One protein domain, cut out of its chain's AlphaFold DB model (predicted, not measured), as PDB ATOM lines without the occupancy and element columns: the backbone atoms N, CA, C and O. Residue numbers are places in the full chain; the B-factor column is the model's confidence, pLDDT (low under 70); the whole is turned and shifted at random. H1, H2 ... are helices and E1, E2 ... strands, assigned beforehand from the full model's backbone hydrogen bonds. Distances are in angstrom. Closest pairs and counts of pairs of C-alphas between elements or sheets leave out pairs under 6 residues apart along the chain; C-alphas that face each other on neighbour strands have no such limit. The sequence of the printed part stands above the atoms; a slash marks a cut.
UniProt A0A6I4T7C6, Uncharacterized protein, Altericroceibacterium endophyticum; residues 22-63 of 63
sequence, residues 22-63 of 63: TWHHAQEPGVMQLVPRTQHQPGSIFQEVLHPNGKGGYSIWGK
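AT A GLANCE: This is residues 22 to 63 of the 63 residues of an uncharacterized protein of Altericroceibacterium endophyticum (UniProt A0A6I4T7C6). A small strand hairpin, E1 and E2, forms one side of a body made largely of loops, and two very short helices, H1 and H2, lie across from it, well separated from each other. H2 sits by the end of E1, while the link of residues 37 to 46 folds from the end of E2 over to H1, and residues 51 to 56 join the two helices. The printed part has 42 residues with two named strands and two named helices, in the order E1, E2, H1, H2; the sheet E1 - E2 is antiparallel. The class is mixed, helices and strands, with under half of the residues in named elements. The whole is compact, with a radius of gyration of the C-alphas of 9.5 A, and rounded, spanning 23 by 21 by 14 A.

IN THESE COORDINATES: Strand E1 holds residues 22 to 25, 9.9 A from first to last C-alpha, and begins with C-alpha 22 at (-9.099, 15.756, -43.084). Strand E2, residues 32 to 36, is the longest at 13.2 A and ends with C-alpha 36 at (-9.660, 10.668, -46.640). Helix H1, residues 47 to 50, measures 5.3 A. Helix H2, residues 57 to 60, measures 4.8 A and ends with C-alpha 60 at (3.642, 26.823, -50.228).

HOW THE PARTS SIT: E1 and E2 are antiparallel neighbours and a hairpin, with 139 degrees between their N-to-C directions. The C-alphas of Trp 23 and Leu 34 face each other at 4.8 A. Across the pair, N 24 and O 33 are within hydrogen-bond range at 2.8 A, and N 35 and O 22 at 3.0 A. The closest C-alphas of E1 and H2 are those of His 25 and Gly 57, 4.4 A apart, with 3 pairs of C-alphas within 8 A. E1 and H1 are only just apart, their closest C-alphas at 8.1 A. E2 and H2 are apart. H1 and H2 are apart too. Both helices are too short for any O i to N i+4 pair inside them; the one O i to N i+3 pair is within hydrogen-bond range in H2 and is not in H1.

THE WHOLE: The two C-alphas farthest apart are those of Ile 45 and Lys 63, 25.6 A. From Thr 22 to Lys 63, the chain's last residue, the C-alphas are 17.9 A apart. The printed part has no cut. The links E1 to E2, E2 to H1 and H1 to H2, with 6, 10 and 6 residues, are short. The mean pLDDT of the printed part is 95.1, and no printed residue is under 70.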
ATOM      1  N   THR A  22      -9.937  14.655 -43.548       94.38
ATOM      2  CA  THR A  22      -9.099  15.756 -43.084       94.38
ATOM      3  C   THR A  22      -9.019  16.840 -44.155       94.38
ATOM      4  O   THR A  22      -9.098  16.548 -45.349       94.38
ATOM      5  N   TRP A  23      -8.898  18.094 -43.723       94.12
ATOM      6  CA  TRP A  23      -8.609  19.206 -44.618       94.12
ATOM      7  C   TRP A  23      -7.131  19.187 -45.015       94.12
ATOM      8  O   TRP A  23      -6.246  19.165 -44.161       94.12
ATOM      9  N   HIS A  24      -6.880  19.212 -46.315       95.88
ATOM     10  CA  HIS A  24      -5.567  19.272 -46.932       95.88
ATOM     11  C   HIS A  24      -5.419  20.605 -47.673       95.88
ATOM     12  O   HIS A  24      -6.350  21.063 -48.334       95.88
ATOM     13  N   HIS A  25      -4.250  21.229 -47.552       97.00
ATOM     14  CA  HIS A  25      -3.913  22.419 -48.328       97.00
ATOM     15  C   HIS A  25      -3.430  21.970 -49.710       97.00
ATOM     16  O   HIS A  25      -2.335  21.412 -49.803       97.00
ATOM     17  N   ALA A  26      -4.227  22.218 -50.749       95.75
ATOM     18  CA  ALA A  26      -3.896  21.840 -52.121       95.75
ATOM     19  C   ALA A  26      -2.722  22.658 -52.679       95.75
ATOM     20  O   ALA A  26      -2.296  23.647 -52.082       95.75
ATOM     21  N   GLN A  27      -2.179  22.268 -53.831       94.62
ATOM     22  CA  GLN A  27      -1.067  23.000 -54.442       94.62
ATOM     23  C   GLN A  27      -1.485  24.409 -54.889       94.62
ATOM     24  O   GLN A  27      -0.690  25.346 -54.798       94.62
ATOM     25  N   GLU A  28      -2.738  24.571 -55.313       95.38
ATOM     26  CA  GLU A  28      -3.327  25.857 -55.659       95.38
ATOM     27  C   GLU A  28      -3.482  26.746 -54.408       95.38
ATOM     28  O   GLU A  28      -4.120  26.338 -53.431       95.38
ATOM     29  N   PRO A  29      -2.939  27.979 -54.415       95.62
ATOM     30  CA  PRO A  29      -3.065  28.895 -53.289       95.62
ATOM     31  C   PRO A  29      -4.511  29.170 -52.869       95.62
ATOM     32  O   PRO A  29      -5.363  29.496 -53.694       95.62
ATOM     33  N   GLY A  30      -4.772  29.067 -51.563       94.19
ATOM     34  CA  GLY A  30      -6.085  29.330 -50.966       94.19
ATOM     35  C   GLY A  30      -7.101  28.194 -51.115       94.19
ATOM     36  O   GLY A  30      -8.221  28.317 -50.620       94.19
ATOM     37  N   VAL A  31      -6.736  27.081 -51.757       94.69
ATOM     38  CA  VAL A  31      -7.638  25.943 -51.960       94.69
ATOM     39  C   VAL A  31      -7.456  24.904 -50.856       94.69
ATOM     40  O   VAL A  31      -6.407  24.277 -50.711       94.69
ATOM     41  N   MET A  32      -8.530  24.667 -50.106       93.44
ATOM     42  CA  MET A  32      -8.626  23.549 -49.169       93.44
ATOM     43  C   MET A  32      -9.386  22.397 -49.821       93.44
ATOM     44  O   MET A  32     -10.486  22.580 -50.343       93.44
ATOM     45  N   GLN A  33      -8.816  21.199 -49.762       93.75
ATOM     46  CA  GLN A  33      -9.429  19.971 -50.256       93.75
ATOM     47  C   GLN A  33      -9.742  19.043 -49.092       93.75
ATOM     48  O   GLN A  33      -8.943  18.886 -48.170       93.75
ATOM     49  N   LEU A  34     -10.910  18.412 -49.129       93.75
ATOM     50  CA  LEU A  34     -11.225  17.354 -48.185       93.75
ATOM     51  C   LEU A  34     -10.728  16.024 -48.748       93.75
ATOM     52  O   LEU A  34     -11.156  15.607 -49.821       93.75
ATOM     53  N   VAL A  35      -9.853  15.352 -48.005       95.50
ATOM     54  CA  VAL A  35      -9.278  14.061 -48.399       95.50
ATOM     55  C   VAL A  35      -9.498  13.020 -47.298       95.50
ATOM     56  O   VAL A  35      -9.540  13.378 -46.113       95.50
ATOM     57  N   PRO A  36      -9.659  11.728 -47.633       95.94
ATOM     58  CA  PRO A  36      -9.660  10.668 -46.640       95.94
ATOM     59  C   PRO A  36      -8.369  10.707 -45.821       95.94
ATOM     60  O   PRO A  36      -7.265  10.823 -46.354       95.94
ATOM     61  N   ARG A  37      -8.495  10.562 -44.505       95.94
ATOM     62  CA  ARG A  37      -7.368  10.618 -43.571       95.94
ATOM     63  C   ARG A  37      -6.301   9.577 -43.897       95.94
ATOM     64  O   ARG A  37      -5.125   9.878 -43.773       95.94
ATOM     65  N   THR A  38      -6.706   8.393 -44.352       97.19
ATOM     66  CA  THR A  38      -5.800   7.315 -44.781       97.19
ATOM     67  C   THR A  38      -4.982   7.674 -46.023       97.19
ATOM     68  O   THR A  38      -3.869   7.185 -46.175       97.19
ATOM     69  N   GLN A  39      -5.487   8.553 -46.893       97.38
ATOM     70  CA  GLN A  39      -4.728   9.055 -48.042       97.38
ATOM     71  C   GLN A  39      -3.719  10.131 -47.619       97.38
ATOM     72  O   GLN A  39      -2.614  10.164 -48.145       97.38
ATOM     73  N   HIS A  40      -4.049  10.957 -46.625       97.25
ATOM     74  CA  HIS A  40      -3.164  12.014 -46.107       97.25
ATOM     75  C   HIS A  40      -2.166  11.527 -45.035       97.25
ATOM     76  O   HIS A  40      -1.504  12.331 -44.382       97.25
ATOM     77  N   GLN A  41      -2.072  10.214 -44.800       96.12
ATOM     78  CA  GLN A  41      -1.089   9.636 -43.883       96.12
ATOM     79  C   GLN A  41       0.294   9.541 -44.547       96.12
ATOM     80  O   GLN A  41       0.375   9.091 -45.693       96.12
ATOM     81  N   PRO A  42       1.385   9.872 -43.826       94.38
ATOM     82  CA  PRO A  42       2.739   9.632 -44.311       94.38
ATOM     83  C   PRO A  42       2.937   8.176 -44.744       94.38
ATOM     84  O   PRO A  42       2.587   7.253 -44.009       94.38
ATOM     85  N   GLY A  43       3.507   7.976 -45.932       95.00
ATOM     86  CA  GLY A  43       3.754   6.646 -46.499       95.00
ATOM     87  C   GLY A  43       2.572   6.037 -47.257       95.00
ATOM     88  O   GLY A  43       2.699   4.929 -47.775       95.00
ATOM     89  N   SER A  44       1.439   6.738 -47.371       97.44
ATOM     90  CA  SER A  44       0.381   6.325 -48.297       97.44
ATOM     91  C   SER A  44       0.869   6.414 -49.752       97.44
ATOM     92  O   SER A  44       1.731   7.227 -50.093       97.44
ATOM     93  N   ILE A  45       0.254   5.640 -50.653       97.88
ATOM     94  CA  ILE A  45       0.524   5.738 -52.102       97.88
ATOM     95  C   ILE A  45       0.148   7.110 -52.693       97.88
ATOM     96  O   ILE A  45       0.542   7.429 -53.810       97.88
ATOM     97  N   PHE A  46      -0.620   7.918 -51.955       97.88
ATOM     98  CA  PHE A  46      -1.069   9.247 -52.365       97.88
ATOM     99  C   PHE A  46      -0.109  10.350 -51.918       97.88
ATOM    100  O   PHE A  46      -0.331  11.509 -52.262       97.88
ATOM    101  N   GLN A  47       0.957  10.014 -51.182       96.31
ATOM    102  CA  GLN A  47       1.898  10.990 -50.640       96.31
ATOM    103  C   GLN A  47       2.481  11.893 -51.732       96.31
ATOM    104  O   GLN A  47       2.489  13.102 -51.550       96.31
ATOM    105  N   GLU A  48       2.916  11.337 -52.867       96.75
ATOM    106  CA  GLU A  48       3.505  12.136 -53.955       96.75
ATOM    107  C   GLU A  48       2.460  12.984 -54.691       96.75
ATOM    108  O   GLU A  48       2.769  14.062 -55.181       96.75
ATOM    109  N   VAL A  49       1.204  12.532 -54.735       96.44
ATOM    110  CA  VAL A  49       0.106  13.288 -55.358       96.44
ATOM    111  C   VAL A  49      -0.317  14.466 -54.477       96.44
ATOM    112  O   VAL A  49      -0.547  15.558 -54.983       96.44
ATOM    113  N   LEU A  50      -0.414  14.258 -53.160       97.12
ATOM    114  CA  LEU A  50      -0.823  15.287 -52.195       97.12
ATOM    115  C   LEU A  50       0.340  16.204 -51.781       97.12
ATOM    116  O   LEU A  50       0.138  17.363 -51.423       97.12
ATOM    117  N   HIS A  51       1.569  15.695 -51.814       96.88
ATOM    118  CA  HIS A  51       2.776  16.415 -51.421       96.88
ATOM    119  C   HIS A  51       3.923  16.187 -52.418       96.88
ATOM    120  O   HIS A  51       4.928  15.573 -52.040       96.88
ATOM    121  N   PRO A  52       3.826  16.699 -53.660       95.38
ATOM    122  CA  PRO A  52       4.892  16.558 -54.645       95.38
ATOM    123  C   PRO A  52       6.227  17.080 -54.108       95.38
ATOM    124  O   PRO A  52       6.298  18.178 -53.542       95.38
ATOM    125  N   ASN A  53       7.303  16.308 -54.274       94.56
ATOM    126  CA  ASN A  53       8.623  16.618 -53.699       94.56
ATOM    127  C   ASN A  53       8.602  16.840 -52.168       94.56
ATOM    128  O   ASN A  53       9.380  17.635 -51.628       94.56
ATOM    129  N   GLY A  54       7.673  16.193 -51.460       93.50
ATOM    130  CA  GLY A  54       7.498  16.322 -50.014       93.50
ATOM    131  C   GLY A  54       6.889  17.652 -49.555       93.50
ATOM    132  O   GLY A  54       6.933  17.958 -48.363       93.50
ATOM    133  N   LYS A  55       6.322  18.457 -50.462       93.81
ATOM    134  CA  LYS A  55       5.724  19.763 -50.149       93.81
ATOM    135  C   LYS A  55       4.239  19.784 -50.498       93.81
ATOM    136  O   LYS A  55       3.867  19.576 -51.641       93.81
ATOM    137  N   GLY A  56       3.394  20.080 -49.510       93.75
ATOM    138  CA  GLY A  56       1.972  20.390 -49.727       93.75
ATOM    139  C   GLY A  56       1.685  21.889 -49.683       93.75
ATOM    140  O   GLY A  56       2.557  22.683 -49.307       93.75
ATOM    141  N   GLY A  57       0.438  22.271 -49.959       96.19
ATOM    142  CA  GLY A  57      -0.016  23.664 -49.968       96.19
ATOM    143  C   GLY A  57       0.262  24.437 -48.684       96.19
ATOM    144  O   GLY A  57       0.597  25.615 -48.734       96.19
ATOM    145  N   TYR A  58       0.258  23.765 -47.528       95.69
ATOM    146  CA  TYR A  58       0.585  24.399 -46.248       95.69
ATOM    147  C   TYR A  58       1.992  25.009 -46.275       95.69
ATOM    148  O   TYR A  58       2.212  26.125 -45.823       95.69
ATOM    149  N   SER A  59       2.950  24.303 -46.883       95.12
ATOM    150  CA  SER A  59       4.326  24.786 -47.018       95.12
ATOM    151  C   SER A  59       4.497  25.871 -48.088       95.12
ATOM    152  O   SER A  59       5.462  26.635 -48.008       95.12
ATOM    153  N   ILE A  60       3.593  25.918 -49.072       94.31
ATOM    154  CA  ILE A  60       3.642  26.823 -50.228       94.31
ATOM    155  C   ILE A  60       2.970  28.159 -49.891       94.31
ATOM    156  O   ILE A  60       3.526  29.209 -50.194       94.31
ATOM    157  N   TRP A  61       1.793  28.122 -49.264       96.25
ATOM    158  CA  TRP A  61       0.939  29.297 -49.063       96.25
ATOM    159  C   TRP A  61       0.174  29.320 -47.733       96.25
ATOM    160  O   TRP A  61      -0.346  30.366 -47.370       96.25
ATOM    161  N   GLY A  62       0.083  28.210 -46.996       90.56
ATOM    162  CA  GLY A  62      -0.697  28.130 -45.749       90.56
ATOM    163  C   GLY A  62       0.037  28.574 -44.477       90.56
ATOM    164  O   GLY A  62      -0.356  28.141 -43.398       90.56
ATOM    165  N   LYS A  63       1.118  29.356 -44.601       79.19
ATOM    166  CA  LYS A  63       1.946  29.822 -43.475       79.19
ATOM    167  C   LYS A  63       1.470  31.152 -42.911       79.19
ATOM    168  O   LYS A  63       1.070  32.012 -43.723       79.19
TER     169      LYS A  63